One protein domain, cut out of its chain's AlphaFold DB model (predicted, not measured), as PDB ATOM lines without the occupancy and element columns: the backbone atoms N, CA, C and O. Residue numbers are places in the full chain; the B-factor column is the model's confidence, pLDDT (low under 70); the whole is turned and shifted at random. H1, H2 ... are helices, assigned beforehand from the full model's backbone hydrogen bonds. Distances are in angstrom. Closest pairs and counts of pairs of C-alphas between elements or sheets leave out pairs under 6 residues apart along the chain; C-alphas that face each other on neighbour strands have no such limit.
ATOM      1  N   VAL A   4     -39.997  10.493 -14.776       94.44
ATOM      2  CA  VAL A   4     -39.317   9.855 -13.640       94.44
ATOM      3  C   VAL A   4     -37.832  10.224 -13.610       94.44
ATOM      4  O   VAL A   4     -37.324  10.639 -12.572       94.44
ATOM      5  N   ALA A   5     -37.137  10.167 -14.749       94.12
ATOM      6  CA  ALA A   5     -35.735  10.580 -14.828       94.12
ATOM      7  C   ALA A   5     -35.547  12.062 -14.472       94.12
ATOM      8  O   ALA A   5     -34.606  12.412 -13.761       94.12
ATOM      9  N   LYS A   6     -36.460  12.936 -14.926       94.38
ATOM     10  CA  LYS A   6     -36.453  14.356 -14.545       94.38
ATOM     11  C   LYS A   6     -36.653  14.526 -13.042       94.38
ATOM     12  O   LYS A   6     -35.911  15.293 -12.438       94.38
ATOM     13  N   LEU A   7     -37.608  13.807 -12.454       95.81
ATOM     14  CA  LEU A   7     -37.887  13.867 -11.022       95.81
ATOM     15  C   LEU A   7     -36.658  13.478 -10.197       95.81
ATOM     16  O   LEU A   7     -36.287  14.218  -9.297       95.81
ATOM     17  N   PHE A   8     -35.981  12.378 -10.532       96.06
ATOM     18  CA  PHE A   8     -34.767  11.969  -9.820       96.06
ATOM     19  C   PHE A   8     -33.603  12.940 -10.039       96.06
ATOM     20  O   PHE A   8     -32.916  13.298  -9.083       96.06
ATOM     21  N   LYS A   9     -33.387  13.417 -11.270       95.06
ATOM     22  CA  LYS A   9     -32.303  14.365 -11.583       95.06
ATOM     23  C   LYS A   9     -32.467  15.691 -10.839       95.06
ATOM     24  O   LYS A   9     -31.528  16.168 -10.212       95.06
ATOM     25  N   TRP A  10     -33.663  16.270 -10.879       96.31
ATOM     26  CA  TRP A  10     -33.947  17.530 -10.196       96.31
ATOM     27  C   TRP A  10     -34.136  17.348  -8.691       96.31
ATOM     28  O   TRP A  10     -33.680  18.189  -7.927       96.31
ATOM     29  N   GLY A  11     -34.727  16.237  -8.252       97.19
ATOM     30  CA  GLY A  11     -34.878  15.906  -6.836       97.19
ATOM     31  C   GLY A  11     -33.529  15.768  -6.135       97.19
ATOM     32  O   GLY A  11     -33.311  16.404  -5.108       97.19
ATOM     33  N   THR A  12     -32.591  15.025  -6.731       97.62
ATOM     34  CA  THR A  12     -31.210  14.938  -6.224       97.62
ATOM     35  C   THR A  12     -30.510  16.298  -6.233       97.62
ATOM     36  O   THR A  12     -29.869  16.645  -5.251       97.62
ATOM     37  N   CYS A  13     -30.692  17.122  -7.272       97.75
ATOM     38  CA  CYS A  13     -30.152  18.486  -7.311       97.75
ATOM     39  C   CYS A  13     -30.663  19.368  -6.157       97.75
ATOM     40  O   CYS A  13     -29.874  20.054  -5.512       97.75
ATOM     41  N   VAL A  14     -31.975  19.368  -5.903       97.81
ATOM     42  CA  VAL A  14     -32.594  20.151  -4.821       97.81
ATOM     43  C   VAL A  14     -32.131  19.646  -3.456       97.81
ATOM     44  O   VAL A  14     -31.839  20.447  -2.573       97.81
ATOM     45  N   TYR A  15     -32.023  18.328  -3.296       98.06
ATOM     46  CA  TYR A  15     -31.553  17.715  -2.061       98.06
ATOM     47  C   TYR A  15     -30.103  18.099  -1.735       98.06
ATOM     48  O   TYR A  15     -29.818  18.554  -0.630       98.06
ATOM     49  N   GLU A  16     -29.205  18.009  -2.718       97.88
ATOM     50  CA  GLU A  16     -27.813  18.459  -2.585       97.88
ATOM     51  C   GLU A  16     -27.733  19.958  -2.272       97.88
ATOM     52  O   GLU A  16     -26.988  20.364  -1.385       97.88
ATOM     53  N   ALA A  17     -28.543  20.787  -2.939       97.62
ATOM     54  CA  ALA A  17     -28.587  22.226  -2.682       97.62
ATOM     55  C   ALA A  17     -29.053  22.551  -1.253       97.62
ATOM     56  O   ALA A  17     -28.528  23.475  -0.633       97.62
ATOM     57  N   PHE A  18     -30.001  21.783  -0.713       97.81
ATOM     58  CA  PHE A  18     -30.438  21.907   0.676       97.81
ATOM     59  C   PHE A  18     -29.314  21.549   1.661       97.81
ATOM     60  O   PHE A  18     -29.061  22.303   2.599       97.81
ATOM     61  N   LEU A  19     -28.593  20.447   1.428       96.38
ATOM     62  CA  LEU A  19     -27.448  20.055   2.263       96.38
ATOM     63  C   LEU A  19     -26.247  21.007   2.120       96.38
ATOM     64  O   LEU A  19     -25.443  21.137   3.043       96.38
ATOM     65  N   ALA A  20     -26.150  21.718   0.999       97.12
ATOM     66  CA  ALA A  20     -25.160  22.762   0.766       97.12
ATOM     67  C   ALA A  20     -25.504  24.104   1.443       97.12
ATOM     68  O   ALA A  20     -24.698  25.037   1.387       97.12
ATOM     69  N   LEU A  21     -26.664  24.247   2.097       96.00
ATOM     70  CA  LEU A  21     -26.973  25.469   2.841       96.00
ATOM     71  C   LEU A  21     -26.007  25.626   4.032       96.00
ATOM     72  O   LEU A  21     -25.896  24.704   4.848       96.00
ATOM     73  N   PRO A  22     -25.326  26.783   4.169       89.75
ATOM     74  CA  PRO A  22     -24.402  27.023   5.270       89.75
ATOM     75  C   PRO A  22     -25.099  26.841   6.614       89.75
ATOM     76  O   PRO A  22     -26.214  27.328   6.798       89.75
ATOM     77  N   VAL A  23     -24.422  26.181   7.557       91.75
ATOM     78  CA  VAL A  23     -24.914  25.865   8.912       91.75
ATOM     79  C   VAL A  23     -26.107  24.900   8.923       91.75
ATOM     80  O   VAL A  23     -26.022  23.861   9.571       91.75
ATOM     81  N   LEU A  24     -27.183  25.185   8.187       95.19
ATOM     82  CA  LEU A  24     -28.411  24.390   8.146       95.19
ATOM     83  C   LEU A  24     -28.179  22.964   7.649       95.19
ATOM     84  O   LEU A  24     -28.625  22.023   8.299       95.19
ATOM     85  N   GLY A  25     -27.464  22.786   6.535       93.44
ATOM     86  CA  GLY A  25     -27.224  21.458   5.968       93.44
ATOM     87  C   GLY A  25     -26.363  20.584   6.880       93.44
ATOM     88  O   GLY A  25     -26.720  19.446   7.184       93.44
ATOM     89  N   GLY A  26     -25.271  21.150   7.405       93.44
ATOM     90  CA  GLY A  26     -24.403  20.464   8.365       93.44
ATOM     91  C   GLY A  26     -25.130  20.109   9.664       93.44
ATOM     92  O   GLY A  26     -25.033  18.976  10.136       93.44
ATOM     93  N   LEU A  27     -25.914  21.043  10.213       95.88
ATOM     94  CA  LEU A  27     -26.724  20.799  11.407       95.88
ATOM     95  C   LEU A  27     -27.766  19.707  11.159       95.88
ATOM     96  O   LEU A  27     -27.942  18.838  12.005       95.88
ATOM     97  N   PHE A  28     -28.418  19.709   9.997       97.12
ATOM     98  CA  PHE A  28     -29.390  18.688   9.621       97.12
ATOM     99  C   PHE A  28     -28.759  17.291   9.538       97.12
ATOM    100  O   PHE A  28     -29.335  16.335  10.055       97.12
ATOM    101  N   ILE A  29     -27.564  17.164   8.950       96.88
ATOM    102  CA  ILE A  29     -26.827  15.890   8.883       96.88
ATOM    103  C   ILE A  29     -26.495  15.381  10.290       96.88
ATOM    104  O   ILE A  29     -26.775  14.223  10.600       96.88
ATOM    105  N   ILE A  30     -25.939  16.243  11.148       95.69
ATOM    106  CA  ILE A  30     -25.517  15.873  12.508       95.69
ATOM    107  C   ILE A  30     -26.729  15.526  13.380       95.69
ATOM    108  O   ILE A  30     -26.735  14.485  14.035       95.69
ATOM    109  N   ALA A  31     -27.777  16.352  13.356       97.06
ATOM    110  CA  ALA A  31     -28.984  16.152  14.158       97.06
ATOM    111  C   ALA A  31     -29.730  14.854  13.809       97.06
ATOM    112  O   ALA A  31     -30.420  14.297  14.657       97.06
ATOM    113  N   ASN A  32     -29.572  14.357  12.579       97.50
ATOM    114  CA  ASN A  32     -30.171  13.108  12.112       97.50
ATOM    115  C   ASN A  32     -29.168  11.942  12.065       97.50
ATOM    116  O   ASN A  32     -29.421  10.947  11.387       97.50
ATOM    117  N   GLY A  33     -28.015  12.050  12.732       96.12
ATOM    118  CA  GLY A  33     -27.058  10.948  12.846       96.12
ATOM    119  C   GLY A  33     -26.542  10.435  11.496       96.12
ATOM    120  O   GLY A  33     -26.451   9.228  11.301       96.12
ATOM    121  N   TRP A  34     -26.233  11.335  10.557       96.31
ATOM    122  CA  TRP A  34     -25.738  11.023   9.205       96.31
ATOM    123  C   TRP A  34     -26.710  10.239   8.301       96.31
ATOM    124  O   TRP A  34     -26.393   9.999   7.135       96.31
ATOM    125  N   VAL A  35     -27.932   9.934   8.758       97.50
ATOM    126  CA  VAL A  35     -28.992   9.315   7.936       97.50
ATOM    127  C   VAL A  35     -29.264  10.079   6.630       97.50
ATOM    128  O   VAL A  35     -29.416   9.422   5.597       97.50
ATOM    129  N   PRO A  36     -29.263  11.431   6.592       97.69
ATOM    130  CA  PRO A  36     -29.410  12.174   5.342       97.69
ATOM    131  C   PRO A  36     -28.395  11.779   4.259       97.69
ATOM    132  O   PRO A  36     -28.757  11.691   3.091       97.69
ATOM    133  N   LEU A  37     -27.151  11.446   4.625       97.44
ATOM    134  CA  LEU A  37     -26.145  11.004   3.652       97.44
ATOM    135  C   LEU A  37     -26.499   9.647   3.037       97.44
ATOM    136  O   LEU A  37     -26.342   9.454   1.835       97.44
ATOM    137  N   ALA A  38     -27.023   8.718   3.842       97.38
ATOM    138  CA  ALA A  38     -27.478   7.419   3.351       97.38
ATOM    139  C   ALA A  38     -28.674   7.561   2.395       97.38
ATOM    140  O   ALA A  38     -28.741   6.882   1.368       97.38
ATOM    141  N   VAL A  39     -29.594   8.485   2.693       97.94
ATOM    142  CA  VAL A  39     -30.709   8.825   1.796       97.94
ATOM    143  C   VAL A  39     -30.186   9.438   0.495       97.94
ATOM    144  O   VAL A  39     -30.599   9.001  -0.580       97.94
ATOM    145  N   ALA A  40     -29.243  10.386   0.571       97.75
ATOM    146  CA  ALA A  40     -28.589  10.986  -0.597       97.75
ATOM    147  C   ALA A  40     -27.973   9.911  -1.502       97.75
ATOM    148  O   ALA A  40     -28.253   9.855  -2.701       97.75
ATOM    149  N   PHE A  41     -27.190   9.015  -0.900       98.25
ATOM    150  CA  PHE A  41     -26.522   7.917  -1.582       98.25
ATOM    151  C   PHE A  41     -27.520   7.049  -2.355       98.25
ATOM    152  O   PHE A  41     -27.325   6.783  -3.543       98.25
ATOM    153  N   LEU A  42     -28.621   6.643  -1.709       98.25
ATOM    154  CA  LEU A  42     -29.639   5.806  -2.343       98.25
ATOM    155  C   LEU A  42     -30.358   6.544  -3.479       98.25
ATOM    156  O   LEU A  42     -30.559   5.970  -4.551       98.25
ATOM    157  N   LEU A  43     -30.710   7.819  -3.278       98.06
ATOM    158  CA  LEU A  43     -31.338   8.641  -4.314       98.06
ATOM    159  C   LEU A  43     -30.442   8.759  -5.554       98.06
ATOM    160  O   LEU A  43     -30.935   8.603  -6.674       98.06
ATOM    161  N   HIS A  44     -29.137   8.971  -5.375       98.19
ATOM    162  CA  HIS A  44     -28.182   9.017  -6.486       98.19
ATOM    163  C   HIS A  44     -28.008   7.668  -7.171       98.19
ATOM    164  O   HIS A  44     -27.999   7.619  -8.400       98.19
ATOM    165  N   ALA A  45     -27.928   6.573  -6.414       98.25
ATOM    166  CA  ALA A  45     -27.831   5.231  -6.981       98.25
ATOM    167  C   ALA A  45     -29.035   4.911  -7.882       98.25
ATOM    168  O   ALA A  45     -28.867   4.478  -9.024       98.25
ATOM    169  N   VAL A  46     -30.254   5.199  -7.414       98.19
ATOM    170  CA  VAL A  46     -31.475   5.010  -8.211       98.19
ATOM    171  C   VAL A  46     -31.492   5.946  -9.422       98.19
ATOM    172  O   VAL A  46     -31.806   5.507 -10.532       98.19
ATOM    173  N   ALA A  47     -31.098   7.214  -9.252       97.31
ATOM    174  CA  ALA A  47     -31.005   8.167 -10.355       97.31
ATOM    175  C   ALA A  47     -30.047   7.681 -11.455       97.31
ATOM    176  O   ALA A  47     -30.398   7.750 -12.632       97.31
ATOM    177  N   ILE A  48     -28.879   7.136 -11.092       97.94
ATOM    178  CA  ILE A  48     -27.908   6.566 -12.038       97.94
ATOM    179  C   ILE A  48     -28.541   5.427 -12.835       97.94
ATOM    180  O   ILE A  48     -28.492   5.458 -14.063       97.94
ATOM    181  N   VAL A  49     -29.190   4.463 -12.169       97.88
ATOM    182  CA  VAL A  49     -29.829   3.320 -12.848       97.88
ATOM    183  C   VAL A  49     -30.867   3.793 -13.872       97.88
ATOM    184  O   VAL A  49     -30.910   3.282 -14.993       97.88
ATOM    185  N   ILE A  50     -31.690   4.784 -13.521       96.56
ATOM    186  CA  ILE A  50     -32.731   5.322 -14.409       96.56
ATOM    187  C   ILE A  50     -32.110   6.096 -15.582       96.56
ATOM    188  O   ILE A  50     -32.448   5.855 -16.741       96.56
ATOM    189  N   LEU A  51     -31.179   7.009 -15.303       94.88
ATOM    190  CA  LEU A  51     -30.560   7.872 -16.313       94.88
ATOM    191  C   LEU A  51     -29.686   7.084 -17.291       94.88
ATOM    192  O   LEU A  51     -29.670   7.397 -18.483       94.88
ATOM    193  N   GLN A  52     -29.009   6.035 -16.821       95.44
ATOM    194  CA  GLN A  52     -28.188   5.169 -17.662       95.44
ATOM    195  C   GLN A  52     -29.038   4.395 -18.676       95.44
ATOM    196  O   GLN A  52     -28.657   4.307 -19.845       95.44
ATOM    197  N   ARG A  53     -30.228   3.915 -18.280       94.88
ATOM    198  CA  ARG A  53     -31.191   3.276 -19.203       94.88
ATOM    199  C   ARG A  53     -31.652   4.227 -20.309       94.88
ATOM    200  O   ARG A  53     -31.858   3.799 -21.438       94.88
ATOM    201  N   GLU A  54     -31.756   5.520 -20.009       93.44
ATOM    202  CA  GLU A  54     -32.124   6.563 -20.977       93.44
ATOM    203  C   GLU A  54     -30.925   7.190 -21.715       93.44
ATOM    204  O   GLU A  54     -31.107   8.157 -22.466       93.44
ATOM    205  N   ARG A  55     -29.702   6.674 -21.504       91.56
ATOM    206  CA  ARG A  55     -28.440   7.220 -22.042       91.56
ATOM    207  C   ARG A  55     -28.289   8.719 -21.761       91.56
ATOM    208  O   ARG A  55     -27.954   9.509 -22.646       91.56
ATOM    209  N   LYS A  56     -28.609   9.127 -20.533       92.81
ATOM    210  CA  LYS A  56     -28.518  10.515 -20.071       92.81
ATOM    211  C   LYS A  56     -27.272  10.744 -19.218       92.81
ATOM    212  O   LYS A  56     -26.738   9.784 -18.669       92.81
ATOM    213  N   PRO A  57     -26.811  12.001 -19.099       92.81
ATOM    214  CA  PRO A  57     -25.656  12.333 -18.273       92.81
ATOM    215  C   PRO A  57     -25.871  11.940 -16.800       92.81
ATOM    216  O   PRO A  57     -26.923  12.238 -16.219       92.81
ATOM    217  N   ILE A  58     -24.881  11.263 -16.211       96.44
ATOM    218  CA  ILE A  58     -24.898  10.754 -14.825       96.44
ATOM    219  C   ILE A  58     -23.776  11.330 -13.953       96.44
ATOM    220  O   ILE A  58     -23.631  10.913 -12.807       96.44
ATOM    221  N   VAL A  59     -22.978  12.271 -14.465       96.62
ATOM    222  CA  VAL A  59     -21.740  12.727 -13.810       96.62
ATOM    223  C   VAL A  59     -22.040  13.353 -12.453       96.62
ATOM    224  O   VAL A  59     -21.410  12.986 -11.464       96.62
ATOM    225  N   GLY A  60     -23.047  14.225 -12.370       96.56
ATOM    226  CA  GLY A  60     -23.448  14.845 -11.109       96.56
ATOM    227  C   GLY A  60     -23.978  13.836 -10.091       96.56
ATOM    228  O   GLY A  60     -23.747  13.993  -8.898       96.56
ATOM    229  N   ASN A  61     -24.633  12.764 -10.544       98.12
ATOM    230  CA  ASN A  61     -25.146  11.731  -9.643       98.12
ATOM    231  C   ASN A  61     -24.027  10.820  -9.118       98.12
ATOM    232  O   ASN A  61     -24.029  10.453  -7.947       98.12
ATOM    233  N   VAL A  62     -23.031  10.502  -9.951       98.19
ATOM    234  CA  VAL A  62     -21.818   9.798  -9.503       98.19
ATOM    235  C   VAL A  62     -21.049  10.649  -8.493       98.19
ATOM    236  O   VAL A  62     -20.637  10.137  -7.454       98.19
ATOM    237  N   LEU A  63     -20.915  11.953  -8.751       98.12
ATOM    238  CA  LEU A  63     -20.308  12.878  -7.797       98.12
ATOM    239  C   LEU A  63     -21.087  12.903  -6.474       98.12
ATOM    240  O   LEU A  63     -20.470  12.878  -5.419       98.12
ATOM    241  N   GLY A  64     -22.420  12.842  -6.515       97.69
ATOM    242  CA  GLY A  64     -23.265  12.747  -5.322       97.69
ATOM    243  C   GLY A  64     -23.057  11.479  -4.493       97.69
ATOM    244  O   GLY A  64     -23.052  11.547  -3.263       97.69
ATOM    245  N   ILE A  65     -22.791  10.333  -5.128       98.38
ATOM    246  CA  ILE A  65     -22.364   9.119  -4.409       98.38
ATOM    247  C   ILE A  65     -21.039   9.362  -3.679       98.38
ATOM    248  O   ILE A  65     -20.925   9.047  -2.495       98.38
ATOM    249  N   ILE A  66     -20.054   9.954  -4.359       98.31
ATOM    250  CA  ILE A  66     -18.745  10.261  -3.766       98.31
ATOM    251  C   ILE A  66     -18.909  11.246  -2.603       98.31
ATOM    252  O   ILE A  66     -18.389  11.010  -1.515       98.31
ATOM    253  N   THR A  67     -19.690  12.308  -2.798       97.81
ATOM    254  CA  THR A  67     -20.032  13.294  -1.769       97.81
ATOM    255  C   THR A  67     -20.650  12.633  -0.547       97.81
ATOM    256  O   THR A  67     -20.206  12.902   0.561       97.81
ATOM    257  N   SER A  68     -21.590  11.702  -0.728       97.06
ATOM    258  CA  SER A  68     -22.235  10.983   0.382       97.06
ATOM    259  C   SER A  68     -21.239  10.184   1.233       97.06
ATOM    260  O   SER A  68     -21.427  10.055   2.439       97.06
ATOM    261  N   ILE A  69     -20.162   9.674   0.626       96.75
ATOM    262  CA  ILE A  69     -19.092   8.941   1.320       96.75
ATOM    263  C   ILE A  69     -18.100   9.902   1.994       96.75
ATOM    264  O   ILE A  69     -17.589   9.604   3.068       96.75
ATOM    265  N   LEU A  70     -17.805  11.057   1.392       96.06
ATOM    266  CA  LEU A  70     -16.848  12.028   1.944       96.06
ATOM    267  C   LEU A  70     -17.465  12.963   2.998       96.06
ATOM    268  O   LEU A  70     -16.750  13.509   3.841       96.06
ATOM    269  N   ALA A  71     -18.788  13.130   2.987       95.12
ATOM    270  CA  ALA A  71     -19.510  14.077   3.834       95.12
ATOM    271  C   ALA A  71     -19.617  13.678   5.317       95.12
ATOM    272  O   ALA A  71     -20.228  14.399   6.104       95.12
ATOM    273  N   PHE A  72     -18.963  12.590   5.742       93.50
ATOM    274  CA  PHE A  72     -18.749  12.319   7.167       93.50
ATOM    275  C   PHE A  72     -17.928  13.418   7.852       93.50
ATOM    276  O   PHE A  72     -18.132  13.677   9.037       93.50
ATOM    277  N   ILE A  73     -17.040  14.087   7.110       94.12
ATOM    278  CA  ILE A  73     -16.298  15.261   7.577       94.12
ATOM    279  C   ILE A  73     -17.148  16.506   7.267       94.12
ATOM    280  O   ILE A  73     -17.259  16.858   6.093       94.12
ATOM    281  N   PRO A  74     -17.725  17.216   8.259       89.38
ATOM    282  CA  PRO A  74     -18.787  18.198   8.005       89.38
ATOM    283  C   PRO A  74     -18.408  19.325   7.037       89.38
ATOM    284  O   PRO A  74     -19.156  19.623   6.109       89.38
ATOM    285  N   LEU A  75     -17.230  19.933   7.217       93.62
ATOM    286  CA  LEU A  75     -16.782  21.038   6.363       93.62
ATOM    287  C   LEU A  75     -16.490  20.574   4.927       93.62
ATOM    288  O   LEU A  75     -16.866  21.250   3.972       93.62
ATOM    289  N   LEU A  76     -15.856  19.407   4.775       96.00
ATOM    290  CA  LEU A  76     -15.597  18.810   3.465       96.00
ATOM    291  C   LEU A  76     -16.908  18.428   2.771       96.00
ATOM    292  O   LEU A  76     -17.090  18.729   1.594       96.00
ATOM    293  N   GLY A  77     -17.831  17.812   3.512       95.31
ATOM    294  CA  GLY A  77     -19.158  17.447   3.036       95.31
ATOM    295  C   GLY A  77     -19.931  18.650   2.525       95.31
ATOM    296  O   GLY A  77     -20.439  18.614   1.413       95.31
ATOM    297  N   TRP A  78     -19.950  19.744   3.285       95.88
ATOM    298  CA  TRP A  78     -20.620  20.979   2.880       95.88
ATOM    299  C   TRP A  78     -20.101  21.523   1.538       95.88
ATOM    300  O   TRP A  78     -20.895  21.831   0.646       95.88
ATOM    301  N   ILE A  79     -18.776  21.566   1.351       97.38
ATOM    302  CA  ILE A  79     -18.162  21.989   0.082       97.38
ATOM    303  C   ILE A  79     -18.550  21.026  -1.050       97.38
ATOM    304  O   ILE A  79     -18.976  21.460  -2.121       97.38
ATOM    305  N   MET A  80     -18.438  19.717  -0.812       97.81
ATOM    306  CA  MET A  80     -18.748  18.679  -1.797       97.81
ATOM    307  C   MET A  80     -20.225  18.682  -2.218       97.81
ATOM    308  O   MET A  80     -20.511  18.554  -3.411       97.81
ATOM    309  N   HIS A  81     -21.158  18.896  -1.285       97.50
ATOM    310  CA  HIS A  81     -22.586  19.066  -1.574       97.50
ATOM    311  C   HIS A  81     -22.822  20.283  -2.478       97.50
ATOM    312  O   HIS A  81     -23.547  20.185  -3.468       97.50
ATOM    313  N   GLY A  82     -22.143  21.406  -2.219       97.44
ATOM    314  CA  GLY A  82     -22.218  22.594  -3.075       97.44
ATOM    315  C   GLY A  82     -21.725  22.342  -4.504       97.44
ATOM    316  O   GLY A  82     -22.417  22.674  -5.470       97.44
ATOM    317  N   ILE A  83     -20.559  21.700  -4.653       98.06
ATOM    318  CA  ILE A  83     -20.009  21.326  -5.968       98.06
ATOM    319  C   ILE A  83     -20.973  20.378  -6.693       98.06
ATOM    320  O   ILE A  83     -21.282  20.576  -7.870       98.06
ATOM    321  N   THR A  84     -21.493  19.373  -5.990       98.06
ATOM    322  CA  THR A  84     -22.418  18.377  -6.547       98.06
ATOM    323  C   THR A  84     -23.724  19.004  -7.008       98.06
ATOM    324  O   THR A  84     -24.158  18.744  -8.133       98.06
ATOM    325  N   ALA A  85     -24.318  19.878  -6.194       97.81
ATOM    326  CA  ALA A  85     -25.520  20.619  -6.552       97.81
ATOM    327  C   ALA A  85     -25.313  21.443  -7.831       97.81
ATOM    328  O   ALA A  85     -26.154  21.409  -8.730       97.81
ATOM    329  N   LEU A  86     -24.171  22.129  -7.959       97.50
ATOM    330  CA  LEU A  86     -23.853  22.921  -9.147       97.50
ATOM    331  C   LEU A  86     -23.704  22.047 -10.401       97.50
ATOM    332  O   LEU A  86     -24.262  22.372 -11.450       97.50
ATOM    333  N   VAL A  87     -22.991  20.921 -10.301       97.56
ATOM    334  CA  VAL A  87     -22.817  19.985 -11.425       97.56
ATOM    335  C   VAL A  87     -24.162  19.401 -11.863       97.56
ATOM    336  O   VAL A  87     -24.465  19.388 -13.059       97.56
ATOM    337  N   LEU A  88     -25.002  18.973 -10.915       96.81
ATOM    338  CA  LEU A  88     -26.347  18.460 -11.198       96.81
ATOM    339  C   LEU A  88     -27.242  19.511 -11.853       96.81
ATOM    340  O   LEU A  88     -27.967  19.181 -12.794       96.81
ATOM    341  N   LEU A  89     -27.173  20.763 -11.397       96.38
ATOM    342  CA  LEU A  89     -27.929  21.875 -11.966       96.38
ATOM    343  C   LEU A  89     -27.549  22.100 -13.435       96.38
ATOM    344  O   LEU A  89     -28.421  22.162 -14.305       96.38
ATOM    345  N   VAL A  90     -26.248  22.164 -13.731       95.69
ATOM    346  CA  VAL A  90     -25.743  22.346 -15.099       95.69
ATOM    347  C   VAL A  90     -26.141  21.169 -15.995       95.69
ATOM    348  O   VAL A  90     -26.637  21.387 -17.107       95.69
ATOM    349  N   GLU A  91     -25.997  19.926 -15.524       93.69
ATOM    350  CA  GLU A  91     -26.445  18.734 -16.262       93.69
ATOM    351  C   GLU A  91     -27.964  18.740 -16.499       93.69
ATOM    352  O   GLU A  91     -28.424  18.403 -17.597       93.69
ATOM    353  N   GLY A  92     -28.749  19.116 -15.486       91.81
ATOM    354  CA  GLY A  92     -30.211  19.164 -15.528       91.81
ATOM    355  C   GLY A  92     -30.732  20.182 -16.540       91.81
ATOM    356  O   GLY A  92     -31.593  19.858 -17.368       91.81
ATOM    357  N   ILE A  93     -30.162  21.391 -16.550       91.62
ATOM    358  CA  ILE A  93     -30.485  22.443 -17.525       91.62
ATOM    359  C   ILE A  93     -30.080  22.008 -18.939       91.62
ATOM    360  O   ILE A  93     -30.881  22.115 -19.873       91.62
ATOM    361  N   SER A  94     -28.867  21.476 -19.107       87.00
ATOM    362  CA  SER A  94     -28.346  21.059 -20.417       87.00
ATOM    363  C   SER A  94     -29.192  19.944 -21.036       87.00
ATOM    364  O   SER A  94     -29.583  20.017 -22.204       87.00
ATOM    365  N   SER A  95     -29.578  18.960 -20.225       80.69
ATOM    366  CA  SER A  95     -30.437  17.855 -20.655       80.69
ATOM    367  C   SER A  95     -31.863  18.294 -20.997       80.69
ATOM    368  O   SER A  95     -32.506  17.700 -21.865       80.69
ATOM    369  N   SER A  96     -32.366  19.339 -20.331       75.56
ATOM    370  CA  SER A  96     -33.693  19.903 -20.601       75.56
ATOM    371  C   SER A  96     -33.717  20.674 -21.923       75.56
ATOM    372  O   SER A  96     -34.663  20.532 -22.693       75.56
ATOM    373  N   ARG A  97     -32.647  21.418 -22.241       71.31
ATOM    374  CA  ARG A  97     -32.502  22.119 -23.529       71.31
ATOM    375  C   ARG A  97     -32.418  21.160 -24.714       71.31
ATOM    376  O   ARG A  97     -33.002  21.443 -25.754       71.31
ATOM    377  N   GLN A  98     -31.729  20.028 -24.564       66.69
ATOM    378  CA  GLN A  98     -31.605  19.038 -25.637       66.69
ATOM    379  C   GLN A  98     -32.954  18.404 -26.008       66.69
ATOM    380  O   GLN A  98     -33.195  18.152 -27.181       66.69
ATOM    381  N   ALA A  99     -33.851  18.208 -25.036       61.78
ATOM    382  CA  ALA A  99     -35.197  17.690 -25.287       61.78
ATOM    383  C   ALA A  99     -36.103  18.662 -26.065       61.78
ATOM    384  O   ALA A  99     -37.099  18.225 -26.618       61.78
ATOM    385  N   ASN A 100     -35.778  19.959 -26.090       61.47
ATOM    386  CA  ASN A 100     -36.553  20.983 -26.798       61.47
ATOM    387  C   ASN A 100     -36.050  21.221 -28.238       61.47
ATOM    388  O   ASN A 100     -36.576  22.077 -28.940       61.47
ATOM    389  N   ARG A 101     -34.978  20.526 -28.650       58.41
ATOM    390  CA  ARG A 101     -34.348  20.629 -29.982       58.41
ATOM    391  C   ARG A 101     -34.554  19.380 -30.853       58.41
ATOM    392  O   ARG A 101     -34.033  19.345 -31.962       58.41
TER     393      ARG A 101
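What this domain is: This is residues 4 to 101 of the 102 residues of the protein "Membrane protein" of Paenibacillus sp. FSL H7-0737 (UniProt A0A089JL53). Four helices, H1, H3, H4 and H5, stand side by side in a bundle that runs up and down, each against the one before it, and the short helix H2 lies across one end. Round the bundle, H1, H3, H4 and H5 follow in that order, and H5 is the longest. The printed part has 98 residues, with five named helices and no named strand, and its class is all helix. It is compact, with a radius of gyration of the C-alphas of 13.1 A, and only just a rod, spanning 43 by 21 by 17 A.

How they stand to each other: H1, residues 4 to 19, touches H2, residues 24 to 31, only at the corner by their link, about perpendicular at 87 degrees; their closest C-alphas, Leu 19 and Gly 25, are 4.0 A apart. H1 touches H3, residues 35 to 53, opposite ways at a shallow tilt of 29 degrees, closest at C-alphas 8 and 47, 5.4 A. H3 and H4, residues 59 to 70, form a helical hairpin at 25 degrees, with C-alphas 37 and 68 closest, 5.1 A. H4 and H5, residues 74 to 99, form another at 13 degrees, with C-alphas 60 and 88 closest, 4.6 A. H5 also touches H1, closest at C-alphas 85 and 16, 5.1 A. H3 and H5 are apart. In all five helices every O i to N i+4 pair is within hydrogen-bond range.

Where its parts are: H1 begins at C-alpha 4, (-39.317, 9.855, -13.640), and is 22.3 A long. H2 measures 10.2 A, H3 27.9 A and H4 16.5 A. H5 measures 37.1 A and ends at C-alpha 99, (-35.197, 17.690, -25.287).

The domain as a whole: The C-alphas of Ala 31 and Arg 101, the two farthest apart, are 44.7 A apart. The printed part has no cut, and its four links are tight. The mean pLDDT of the printed part is 94.1; residues 98 to 101 are under 70.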